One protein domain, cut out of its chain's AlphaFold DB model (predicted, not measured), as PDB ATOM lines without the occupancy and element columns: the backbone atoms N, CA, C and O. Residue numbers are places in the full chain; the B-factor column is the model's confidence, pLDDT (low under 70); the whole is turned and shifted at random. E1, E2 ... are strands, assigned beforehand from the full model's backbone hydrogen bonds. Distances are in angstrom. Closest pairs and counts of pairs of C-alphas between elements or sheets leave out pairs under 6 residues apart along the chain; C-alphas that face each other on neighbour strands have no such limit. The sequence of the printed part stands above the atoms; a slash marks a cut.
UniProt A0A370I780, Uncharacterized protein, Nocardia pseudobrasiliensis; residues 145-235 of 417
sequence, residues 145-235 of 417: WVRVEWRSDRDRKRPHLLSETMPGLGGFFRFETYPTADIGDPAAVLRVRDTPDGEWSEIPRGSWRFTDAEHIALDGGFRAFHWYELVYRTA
ATOM      1  N   TRP A 145     101.708  92.282 145.376       96.38
ATOM      2  CA  TRP A 145     102.532  91.957 146.534       96.38
ATOM      3  C   TRP A 145     103.526  90.839 146.242       96.38
ATOM      4  O   TRP A 145     103.148  89.771 145.764       96.38
ATOM      5  N   VAL A 146     104.782  91.083 146.603       94.44
ATOM      6  CA  VAL A 146     105.858  90.096 146.619       94.44
ATOM      7  C   VAL A 146     106.529  90.109 147.988       94.44
ATOM      8  O   VAL A 146     106.584  91.142 148.662       94.44
ATOM      9  N   ARG A 147     107.045  88.947 148.386       92.25
ATOM     10  CA  ARG A 147     107.872  88.765 149.575       92.25
ATOM     11  C   ARG A 147     109.287  88.412 149.137       92.25
ATOM     12  O   ARG A 147     109.465  87.406 148.455       92.25
ATOM     13  N   VAL A 148     110.269  89.200 149.560       91.75
ATOM     14  CA  VAL A 148     111.694  88.868 149.426       91.75
ATOM     15  C   VAL A 148     112.259  88.616 150.816       91.75
ATOM     16  O   VAL A 148     112.157  89.476 151.691       91.75
ATOM     17  N   GLU A 149     112.871  87.452 151.007       89.19
ATOM     18  CA  GLU A 149     113.571  87.089 152.237       89.19
ATOM     19  C   GLU A 149     115.074  86.965 151.985       89.19
ATOM     20  O   GLU A 149     115.514  86.622 150.889       89.19
ATOM     21  N   TRP A 150     115.882  87.273 152.999       88.88
ATOM     22  CA  TRP A 150     117.315  86.989 152.973       88.88
ATOM     23  C   TRP A 150     117.880  86.862 154.382       88.88
ATOM     24  O   TRP A 150     117.410  87.488 155.333       88.88
ATOM     25  N   ARG A 151     118.970  86.100 154.507       87.94
ATOM     26  CA  ARG A 151     119.809  86.079 155.707       87.94
ATOM     27  C   ARG A 151     121.117  86.802 155.429       87.94
ATOM     28  O   ARG A 151     121.808  86.487 154.462       87.94
ATOM     29  N   SER A 152     121.502  87.734 156.295       86.94
ATOM     30  CA  SER A 152     122.829  88.349 156.195       86.94
ATOM     31  C   SER A 152     123.856  87.510 156.957       86.94
ATOM     32  O   SER A 152     123.734  87.356 158.162       86.94
ATOM     33  N   ASP A 153     124.902  86.995 156.308       84.00
ATOM     34  CA  ASP A 153     125.973  86.233 156.998       84.00
ATOM     35  C   ASP A 153     127.009  87.119 157.704       84.00
ATOM     36  O   ASP A 153     127.864  86.645 158.449       84.00
ATOM     37  N   ARG A 154     126.971  88.421 157.431       87.50
ATOM     38  CA  ARG A 154     127.887  89.424 157.975       87.50
ATOM     39  C   ARG A 154     127.160  90.743 158.157       87.50
ATOM     40  O   ARG A 154     126.165  90.990 157.475       87.50
ATOM     41  N   ASP A 155     127.699  91.609 159.003       91.38
ATOM     42  CA  ASP A 155     127.207  92.978 159.088       91.38
ATOM     43  C   ASP A 155     127.385  93.673 157.733       91.38
ATOM     44  O   ASP A 155     128.468  93.677 157.132       91.38
ATOM     45  N   ARG A 156     126.297  94.238 157.218       89.06
ATOM     46  CA  ARG A 156     126.215  94.815 155.881       89.06
ATOM     47  C   ARG A 156     125.614  96.211 155.954       89.06
ATOM     48  O   ARG A 156     124.408  96.388 156.051       89.06
ATOM     49  N   LYS A 157     126.477  97.215 155.799       92.88
ATOM     50  CA  LYS A 157     126.078  98.634 155.719       92.88
ATOM     51  C   LYS A 157     125.604  99.073 154.331       92.88
ATOM     52  O   LYS A 157     125.048 100.153 154.185       92.88
ATOM     53  N   ARG A 158     125.881  98.277 153.297       92.50
ATOM     54  CA  ARG A 158     125.482  98.588 151.917       92.50
ATOM     55  C   ARG A 158     124.023  98.192 151.686       92.50
ATOM     56  O   ARG A 158     123.631  97.157 152.234       92.50
ATOM     57  N   PRO A 159     123.281  98.906 150.819       95.00
ATOM     58  CA  PRO A 159     121.949  98.484 150.412       95.00
ATOM     59  C   PRO A 159     121.919  97.020 149.950       95.00
ATOM     60  O   PRO A 159     122.893  96.490 149.385       95.00
ATOM     61  N   HIS A 160     120.823  96.345 150.261       93.62
ATOM     62  CA  HIS A 160     120.525  94.989 149.827       93.62
ATOM     63  C   HIS A 160     119.747  95.036 148.514       93.62
ATOM     64  O   HIS A 160     118.925  95.927 148.334       93.62
ATOM     65  N   LEU A 161     120.044  94.112 147.601       93.25
ATOM     66  CA  LEU A 161     119.304  93.980 146.344       93.25
ATOM     67  C   LEU A 161     117.944  93.354 146.639       93.25
ATOM     68  O   LEU A 161     117.867  92.445 147.455       93.25
ATOM     69  N   LEU A 162     116.893  93.777 145.945       94.12
ATOM     70  CA  LEU A 162     115.560  93.178 146.032       94.12
ATOM     71  C   LEU A 162     115.498  91.849 145.270       94.12
ATOM     72  O   LEU A 162     114.741  91.674 144.319       94.12
ATOM     73  N   SER A 163     116.355  90.922 145.672       88.88
ATOM     74  CA  SER A 163     116.455  89.558 145.179       88.88
ATOM     75  C   SER A 163     116.819  88.644 146.344       88.88
ATOM     76  O   SER A 163     117.407  89.082 147.338       88.88
ATOM     77  N   GLU A 164     116.573  87.351 146.169       83.06
ATOM     78  CA  GLU A 164     117.152  86.334 147.038       83.06
ATOM     79  C   GLU A 164     118.688  86.444 147.054       83.06
ATOM     80  O   GLU A 164     119.333  86.818 146.062       83.06
ATOM     81  N   THR A 165     119.297  86.085 148.183       76.00
ATOM     82  CA  THR A 165     120.742  85.899 148.284       76.00
ATOM     83  C   THR A 165     121.057  84.618 149.016       76.00
ATOM     84  O   THR A 165     120.743  84.476 150.189       76.00
ATOM     85  N   MET A 166     121.801  83.737 148.353       76.12
ATOM     86  CA  MET A 166     122.254  82.482 148.938       76.12
ATOM     87  C   MET A 166     123.359  82.719 149.977       76.12
ATOM     88  O   MET A 166     124.483  83.072 149.583       76.12
ATOM     89  N   PRO A 167     123.104  82.475 151.273       67.12
ATOM     90  CA  PRO A 167     124.130  82.563 152.305       67.12
ATOM     91  C   PRO A 167     125.310  81.635 151.975       67.12
ATOM     92  O   PRO A 167     125.120  80.513 151.502       67.12
ATOM     93  N   GLY A 168     126.543  82.118 152.128       66.12
ATOM     94  CA  GLY A 168     127.776  81.391 151.786       66.12
ATOM     95  C   GLY A 168     128.031  81.111 150.291       66.12
ATOM     96  O   GLY A 168     129.150  80.746 149.934       66.12
ATOM     97  N   LEU A 169     127.048  81.314 149.403       70.81
ATOM     98  CA  LEU A 169     127.153  81.044 147.958       70.81
ATOM     99  C   LEU A 169     126.845  82.264 147.071       70.81
ATOM    100  O   LEU A 169     126.907  82.158 145.849       70.81
ATOM    101  N   GLY A 170     126.568  83.439 147.640       64.19
ATOM    102  CA  GLY A 170     126.226  84.656 146.885       64.19
ATOM    103  C   GLY A 170     127.330  85.202 145.962       64.19
ATOM    104  O   GLY A 170     127.071  86.070 145.134       64.19
ATOM    105  N   GLY A 171     128.568  84.704 146.072       67.56
ATOM    106  CA  GLY A 171     129.619  84.958 145.077       67.56
ATOM    107  C   GLY A 171     129.465  84.119 143.801       67.56
ATOM    108  O   GLY A 171     129.926  84.525 142.741       67.56
ATOM    109  N   PHE A 172     128.797  82.970 143.907       70.19
ATOM    110  CA  PHE A 172     128.591  81.999 142.833       70.19
ATOM    111  C   PHE A 172     127.266  82.180 142.097       70.19
ATOM    112  O   PHE A 172     127.143  81.712 140.966       70.19
ATOM    113  N   PHE A 173     126.291  82.829 142.735       80.00
ATOM    114  CA  PHE A 173     124.958  83.038 142.187       80.00
ATOM    115  C   PHE A 173     124.513  84.480 142.392       80.00
ATOM    116  O   PHE A 173     124.634  85.035 143.484       80.00
ATOM    117  N   ARG A 174     123.971  85.070 141.329       82.88
ATOM    118  CA  ARG A 174     123.271  86.351 141.350       82.88
ATOM    119  C   ARG A 174     121.972  86.177 140.597       82.88
ATOM    120  O   ARG A 174     121.995  85.634 139.490       82.88
ATOM    121  N   PHE A 175     120.896  86.660 141.196       91.19
ATOM    122  CA  PHE A 175     119.568  86.513 140.637       91.19
ATOM    123  C   PHE A 175     119.000  87.844 140.156       91.19
ATOM    124  O   PHE A 175     119.525  88.917 140.478       91.19
ATOM    125  N   GLU A 176     117.969  87.756 139.329       93.00
ATOM    126  CA  GLU A 176     117.163  88.899 138.933       93.00
ATOM    127  C   GLU A 176     116.432  89.493 140.138       93.00
ATOM    128  O   GLU A 176     116.037  88.800 141.075       93.00
ATOM    129  N   THR A 177     116.268  90.808 140.104       93.75
ATOM    130  CA  THR A 177     115.559  91.570 141.128       93.75
ATOM    131  C   THR A 177     114.067  91.617 140.831       93.75
ATOM    132  O   THR A 177     113.632  91.542 139.676       93.75
ATOM    133  N   TYR A 178     113.284  91.828 141.880       96.12
ATOM    134  CA  TYR A 178     111.931  92.352 141.799       96.12
ATOM    135  C   TYR A 178     111.983  93.846 142.154       96.12
ATOM    136  O   TYR A 178     112.079  94.205 143.320       96.12
ATOM    137  N   PRO A 179     111.992  94.766 141.177       97.38
ATOM    138  CA  PRO A 179     112.024  96.185 141.493       97.38
ATOM    139  C   PRO A 179     110.719  96.629 142.172       97.38
ATOM    140  O   PRO A 179     109.636  96.233 141.730       97.38
ATOM    141  N   THR A 180     110.799  97.461 143.212       98.19
ATOM    142  CA  THR A 180     109.619  98.093 143.813       98.19
ATOM    143  C   THR A 180     108.914  98.983 142.792       98.19
ATOM    144  O   THR A 180     109.551  99.672 141.993       98.19
ATOM    145  N   ALA A 181     107.584  98.958 142.806       97.88
ATOM    146  CA  ALA A 181     106.759  99.837 141.986       97.88
ATOM    147  C   ALA A 181     106.789 101.292 142.483       97.88
ATOM    148  O   ALA A 181     106.545 102.208 141.701       97.88
ATOM    149  N   ASP A 182     107.089 101.497 143.767       97.94
ATOM    150  CA  ASP A 182     107.161 102.809 144.402       97.94
ATOM    151  C   ASP A 182     108.193 102.787 145.544       97.94
ATOM    152  O   ASP A 182     108.100 101.998 146.487       97.94
ATOM    153  N   ILE A 183     109.198 103.662 145.474       97.94
ATOM    154  CA  ILE A 183     110.225 103.799 146.524       97.94
ATOM    155  C   ILE A 183     109.668 104.449 147.803       97.94
ATOM    156  O   ILE A 183     110.236 104.297 148.889       97.94
ATOM    157  N   GLY A 184     108.557 105.178 147.677       97.00
ATOM    158  CA  GLY A 184     107.835 105.839 148.753       97.00
ATOM    159  C   GLY A 184     106.694 105.008 149.331       97.00
ATOM    160  O   GLY A 184     105.982 105.533 150.182       97.00
ATOM    161  N   ASP A 185     106.533 103.742 148.920       96.69
ATOM    162  CA  ASP A 185     105.383 102.916 149.296       96.69
ATOM    163  C   ASP A 185     105.191 102.896 150.830       96.69
ATOM    164  O   ASP A 185     106.061 102.380 151.553       96.69
ATOM    165  N   PRO A 186     104.096 103.480 151.361       96.12
ATOM    166  CA  PRO A 186     103.845 103.504 152.798       96.12
ATOM    167  C   PRO A 186     103.355 102.149 153.318       96.12
ATOM    168  O   PRO A 186     103.390 101.927 154.524       96.12
ATOM    169  N   ALA A 187     102.902 101.260 152.431       97.25
ATOM    170  CA  ALA A 187     102.369  99.951 152.787       97.25
ATOM    171  C   ALA A 187     103.429  98.837 152.734       97.25
ATOM    172  O   ALA A 187     103.132  97.702 153.094       97.25
ATOM    173  N   ALA A 188     104.651  99.137 152.288       98.31
ATOM    174  CA  ALA A 188     105.751  98.185 152.330       98.31
ATOM    175  C   ALA A 188     106.225  97.966 153.777       98.31
ATOM    176  O   ALA A 188     106.370  98.922 154.542       98.31
ATOM    177  N   VAL A 189     106.491  96.710 154.138       98.38
ATOM    178  CA  VAL A 189     106.804  96.285 155.510       98.38
ATOM    179  C   VAL A 189     108.107  95.495 155.518       98.38
ATOM    180  O   VAL A 189     108.254  94.538 154.760       98.38
ATOM    181  N   LEU A 190     109.036  95.885 156.394       98.44
ATOM    182  CA  LEU A 190     110.273  95.154 156.666       98.44
ATOM    183  C   LEU A 190     110.181  94.519 158.052       98.44
ATOM    184  O   LEU A 190     109.888  95.206 159.030       98.44
ATOM    185  N   ARG A 191     110.481  93.228 158.151       97.12
ATOM    186  CA  ARG A 191     110.527  92.475 159.407       97.12
ATOM    187  C   ARG A 191     111.874  91.798 159.584       97.12
ATOM    188  O   ARG A 191     112.629  91.623 158.627       97.12
ATOM    189  N   VAL A 192     112.174  91.425 160.822       96.44
ATOM    190  CA  VAL A 192     113.395  90.723 161.203       96.44
ATOM    191  C   VAL A 192     113.113  89.623 162.223       96.44
ATOM    192  O   VAL A 192     112.279  89.796 163.109       96.44
ATOM    193  N   ARG A 193     113.844  88.514 162.109       93.94
ATOM    194  CA  ARG A 193     113.955  87.460 163.127       93.94
ATOM    195  C   ARG A 193     115.408  86.999 163.248       93.94
ATOM    196  O   ARG A 193     116.200  87.155 162.315       93.94
ATOM    197  N   ASP A 194     115.780  86.446 164.394       91.12
ATOM    198  CA  ASP A 194     117.147  85.997 164.704       91.12
ATOM    199  C   ASP A 194     117.305  84.467 164.721       91.12
ATOM    200  O   ASP A 194     118.419  83.953 164.843       91.12
ATOM    201  N   THR A 195     116.209  83.731 164.531       86.12
ATOM    202  CA  THR A 195     116.179  82.269 164.414       86.12
ATOM    203  C   THR A 195     115.228  81.834 163.290       86.12
ATOM    204  O   THR A 195     114.310  82.588 162.960       86.12
ATOM    205  N   PRO A 196     115.423  80.643 162.682       78.44
ATOM    206  CA  PRO A 196     114.548  80.147 161.616       78.44
ATOM    207  C   PRO A 196     113.074  80.020 162.010       78.44
ATOM    208  O   PRO A 196     112.228  80.294 161.177       78.44
ATOM    209  N   ASP A 197     112.778  79.683 163.267       82.19
ATOM    210  CA  ASP A 197     111.405  79.485 163.764       82.19
ATOM    211  C   ASP A 197     110.951  80.628 164.694       82.19
ATOM    212  O   ASP A 197     109.962  80.513 165.413       82.19
ATOM    213  N   GLY A 198     111.715  81.724 164.734       88.19
ATOM    214  CA  GLY A 198     111.429  82.875 165.584       88.19
ATOM    215  C   GLY A 198     110.297  83.747 165.045       88.19
ATOM    216  O   GLY A 198     110.089  83.844 163.833       88.19
ATOM    217  N   GLU A 199     109.618  84.435 165.960       92.31
ATOM    218  CA  GLU A 199     108.587  85.424 165.638       92.31
ATOM    219  C   GLU A 199     109.168  86.609 164.855       92.31
ATOM    220  O   GLU A 199     110.227  87.156 165.185       92.31
ATOM    221  N   TRP A 200     108.444  87.041 163.826       94.31
ATOM    222  CA  TRP A 200     108.820  88.209 163.042       94.31
ATOM    223  C   TRP A 200     108.560  89.499 163.822       94.31
ATOM    224  O   TRP A 200     107.431  89.798 164.207       94.31
ATOM    225  N   SER A 201     109.597  90.316 163.986       97.31
ATOM    226  CA  SER A 201     109.489  91.668 164.537       97.31
ATOM    227  C   SER A 201     109.512  92.699 163.415       97.31
ATOM    228  O   SER A 201     110.451  92.731 162.620       97.31
ATOM    229  N   GLU A 202     108.500  93.559 163.338       98.19
ATOM    230  CA  GLU A 202     108.484  94.656 162.367       98.19
ATOM    231  C   GLU A 202     109.565  95.698 162.685       98.19
ATOM    232  O   GLU A 202     109.728  96.130 163.827       98.19
ATOM    233  N   ILE A 203     110.305  96.115 161.658       98.44
ATOM    234  CA  ILE A 203     111.245  97.228 161.735       98.44
ATOM    235  C   ILE A 203     110.478  98.514 161.395       98.44
ATOM    236  O   ILE A 203     109.912  98.601 160.299       98.44
ATOM    237  N   PRO A 204     110.502  99.544 162.267       98.06
ATOM    238  CA  PRO A 204     109.786 100.793 162.037       98.06
ATOM    239  C   PRO A 204     110.073 101.389 160.656       98.06
ATOM    240  O   PRO A 204     111.233 101.504 160.251       98.06
ATOM    241  N   ARG A 205     109.025 101.829 159.946       96.69
ATOM    242  CA  ARG A 205     109.128 102.369 158.576       96.69
ATOM    243  C   ARG A 205     110.168 103.482 158.421       96.69
ATOM    244  O   ARG A 205     110.789 103.581 157.369       96.69
ATOM    245  N   GLY A 206     110.355 104.305 159.456       97.19
ATOM    246  CA  GLY A 206     111.330 105.401 159.472       97.19
ATOM    247  C   GLY A 206     112.794 104.964 159.596       97.19
ATOM    248  O   GLY A 206     113.670 105.800 159.414       97.19
ATOM    249  N   SER A 207     113.068 103.690 159.892       98.06
ATOM    250  CA  SER A 207     114.424 103.148 160.059       98.06
ATOM    251  C   SER A 207     114.986 102.509 158.789       98.06
ATOM    252  O   SER A 207     116.119 102.038 158.789       98.06
ATOM    253  N   TRP A 208     114.217 102.442 157.701       98.38
ATOM    254  CA  TRP A 208     114.657 101.850 156.440       98.38
ATOM    255  C   TRP A 208     114.012 102.551 155.242       98.38
ATOM    256  O   TRP A 208     113.015 103.262 155.359       98.38
ATOM    257  N   ARG A 209     114.598 102.376 154.058       98.19
ATOM    258  CA  ARG A 209     114.112 102.984 152.813       98.19
ATOM    259  C   ARG A 209     114.526 102.178 151.594       98.19
ATOM    260  O   ARG A 209     115.605 101.588 151.586       98.19
ATOM    261  N   PHE A 210     113.718 102.235 150.543       98.50
ATOM    262  CA  PHE A 210     114.207 101.937 149.204       98.50
ATOM    263  C   PHE A 210     115.176 103.050 148.784       98.50
ATOM    264  O   PHE A 210     114.840 104.230 148.894       98.50
ATOM    265  N   THR A 211     116.398 102.706 148.377       97.81
ATOM    266  CA  THR A 211     117.364 103.703 147.869       97.81
ATOM    267  C   THR A 211     117.169 103.980 146.386       97.81
ATOM    268  O   THR A 211     117.489 105.064 145.910       97.81
ATOM    269  N   ASP A 212     116.629 102.992 145.682       97.88
ATOM    270  CA  ASP A 212     116.177 103.024 144.300       97.88
ATOM    271  C   ASP A 212     115.155 101.886 144.116       97.88
ATOM    272  O   ASP A 212     114.761 101.238 145.089       97.88
ATOM    273  N   ALA A 213     114.712 101.643 142.882       97.69
ATOM    274  CA  ALA A 213     113.727 100.605 142.605       97.69
ATOM    275  C   ALA A 213     114.215  99.189 142.960       97.69
ATOM    276  O   ALA A 213     113.390  98.325 143.201       97.69
ATOM    277  N   GLU A 214     115.517  98.916 143.003       97.12
ATOM    278  CA  GLU A 214     116.083  97.570 143.159       97.12
ATOM    279  C   GLU A 214     116.803  97.352 144.489       97.12
ATOM    280  O   GLU A 214     117.316  96.255 144.724       97.12
ATOM    281  N   HIS A 215     116.853  98.359 145.363       97.50
ATOM    282  CA  HIS A 215     117.644  98.292 146.585       97.50
ATOM    283  C   HIS A 215     116.921  98.822 147.820       97.50
ATOM    284  O   HIS A 215     116.240  99.846 147.785       97.50
ATOM    285  N   ILE A 216     117.177  98.168 148.954       97.88
ATOM    286  CA  ILE A 216     116.723  98.566 150.289       97.88
ATOM    287  C   ILE A 216     117.911  98.836 151.217       97.88
ATOM    288  O   ILE A 216     118.875  98.072 151.266       97.88
ATOM    289  N   ALA A 217     117.836  99.914 151.991       97.88
ATOM    290  CA  ALA A 217     118.780 100.242 153.051       97.88
ATOM    291  C   ALA A 217     118.080 100.274 154.412       97.88
ATOM    292  O   ALA A 217     116.972 100.790 154.532       97.88
ATOM    293  N   LEU A 218     118.773  99.766 155.427       98.38
ATOM    294  CA  LEU A 218     118.396  99.822 156.837       98.38
ATOM    295  C   LEU A 218     119.377 100.745 157.565       98.38
ATOM    296  O   LEU A 218     120.590 100.648 157.350       98.38
ATOM    297  N   ASP A 219     118.880 101.632 158.420       97.75
ATOM    298  CA  ASP A 219     119.717 102.497 159.245       97.75
ATOM    299  C   ASP A 219     120.564 101.652 160.204       97.75
ATOM    300  O   ASP A 219     120.090 100.704 160.824       97.75
ATOM    301  N   GLY A 220     121.866 101.940 160.269       95.12
ATOM    302  CA  GLY A 220     122.840 101.080 160.958       95.12
ATOM    303  C   GLY A 220     123.266  99.828 160.171       95.12
ATOM    304  O   GLY A 220     124.323  99.268 160.463       95.12
ATOM    305  N   GLY A 221     122.539  99.459 159.111       96.88
ATOM    306  CA  GLY A 221     122.816  98.314 158.242       96.88
ATOM    307  C   GLY A 221     122.158  97.006 158.692       96.88
ATOM    308  O   GLY A 221     121.618  96.892 159.789       96.88
ATOM    309  N   PHE A 222     122.222  95.994 157.827       96.06
ATOM    310  CA  PHE A 222     121.749  94.640 158.121       96.06
ATOM    311  C   PHE A 222     122.764  93.897 158.991       96.06
ATOM    312  O   PHE A 222     123.965  93.946 158.722       96.06
ATOM    313  N   ARG A 223     122.291  93.202 160.025       95.44
ATOM    314  CA  ARG A 223     123.125  92.522 161.023       95.44
ATOM    315  C   ARG A 223     123.403  91.081 160.628       95.44
ATOM    316  O   ARG A 223     122.539  90.407 160.067       95.44
ATOM    317  N   ALA A 224     124.596  90.598 160.961       91.88
ATOM    318  CA  ALA A 224     124.957  89.200 160.781       91.88
ATOM    319  C   ALA A 224     123.961  88.263 161.484       91.88
ATOM    320  O   ALA A 224     123.477  88.542 162.582       91.88
ATOM    321  N   PHE A 225     123.679  87.140 160.835       89.69
ATOM    322  CA  PHE A 225     122.821  86.047 161.274       89.69
ATOM    323  C   PHE A 225     121.367  86.417 161.586       89.69
ATOM    324  O   PHE A 225     120.682  85.627 162.221       89.69
ATOM    325  N   HIS A 226     120.887  87.559 161.089       92.31
ATOM    326  CA  HIS A 226     119.470  87.910 161.100       92.31
ATOM    327  C   HIS A 226     118.834  87.568 159.748       92.31
ATOM    328  O   HIS A 226     119.474  87.708 158.696       92.31
ATOM    329  N   TRP A 227     117.577  87.137 159.794       91.44
ATOM    330  CA  TRP A 227     116.712  86.978 158.633       91.44
ATOM    331  C   TRP A 227     115.827  88.201 158.513       91.44
ATOM    332  O   TRP A 227     115.251  88.647 159.503       91.44
ATOM    333  N   TYR A 228     115.726  88.723 157.303       93.75
ATOM    334  CA  TYR A 228     114.887  89.859 156.972       93.75
ATOM    335  C   TYR A 228     113.820  89.415 155.981       93.75
ATOM    336  O   TYR A 228     114.122  88.668 155.051       93.75
ATOM    337  N   GLU A 229     112.595  89.890 156.185       93.69
ATOM    338  CA  GLU A 229     111.464  89.720 155.273       93.69
ATOM    339  C   GLU A 229     111.011  91.105 154.827       93.69
ATOM    340  O   GLU A 229     110.699  91.958 155.658       93.69
ATOM    341  N   LEU A 230     110.965  91.330 153.517       96.06
ATOM    342  CA  LEU A 230     110.394  92.531 152.932       96.06
ATOM    343  C   LEU A 230     109.166  92.166 152.105       96.06
ATOM    344  O   LEU A 230     109.276  91.454 151.105       96.06
ATOM    345  N   VAL A 231     108.017  92.721 152.485       96.81
ATOM    346  CA  VAL A 231     106.763  92.630 151.731       96.81
ATOM    347  C   VAL A 231     106.473  93.988 151.101       96.81
ATOM    348  O   VAL A 231     106.377  94.997 151.798       96.81
ATOM    349  N   TYR A 232     106.376  94.037 149.774       98.00
ATOM    350  CA  TYR A 232     106.217  95.275 149.000       98.00
ATOM    351  C   TYR A 232     105.560  94.992 147.647       98.00
ATOM    352  O   TYR A 232     105.311  93.838 147.294       98.00
ATOM    353  N   ARG A 233     105.255  96.047 146.883       98.12
ATOM    354  CA  ARG A 233     104.615  95.925 145.570       98.12
ATOM    355  C   ARG A 233     105.631  95.997 144.434       98.12
ATOM    356  O   ARG A 233     106.472  96.889 144.412       98.12
ATOM    357  N   THR A 234     105.508  95.113 143.447       97.75
ATOM    358  CA  THR A 234     106.325  95.112 142.223       97.75
ATOM    359  C   THR A 234     105.449  95.007 140.979       97.75
ATOM    360  O   THR A 234     104.421  94.335 140.990       97.75
ATOM    361  N   ALA A 235     105.866  95.665 139.895       95.69
ATOM    362  CA  ALA A 235     105.258  95.520 138.569       95.69
ATOM    363  C   ALA A 235     105.882  94.373 137.749       95.69
ATOM    364  O   ALA A 235     105.409  94.049 136.662       95.69
TER     365      ALA A 235
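What this domain is: This is residues 145 to 235 of the 417 residues of an uncharacterized protein of Nocardia pseudobrasiliensis (UniProt A0A370I780). With little regular structure, the domain is a twisted sheet of four strands with the small hairpin E4 and E5 over one face; the unnamed residues 152 to 188 loop from E1 past this hairpin, 160 to 161 pairing with E5, to E2. The 91 printed residues hold no named helix and six strands, E1 to E6 in order, with 32 residues: all strand. The sheet, E1, E6, E2, E3, is antiparallel. The whole is compact, radius of gyration of the C-alphas 12.3 A, spanning 31 by 28 by 23 A.

Where its parts are: E1, residues 145 to 151, begins at C-alpha (102.532, 91.957, 146.534) and is 20.4 A long. E2 is 189 to 193, E3 201 to 203, E4 208 to 212, E5 215 to 218. E6, 227 to 234, 21.1 A, ends at C-alpha (106.325, 95.112, 142.223).

How they stand to each other: Edge strand E1 is antiparallel to E6, 156 degrees; N 148 and O 230 are 2.9 A apart. E6 and E2 are antiparallel, N 191 to O 229 2.8 A. E2 and E3 form a hairpin, N 192 to O 201 2.8 A; so do E4 and E5, N 217 to O 209 2.8 A. E5 and E6 are apart.

The domain as a whole: The farthest C-alphas, Phe 172 and Pro 186, are 34.3 A apart. The printed part has no cut; E1 to E2 is a long link. Residues 167 to 168 and 170 to 171 have pLDDT under 70.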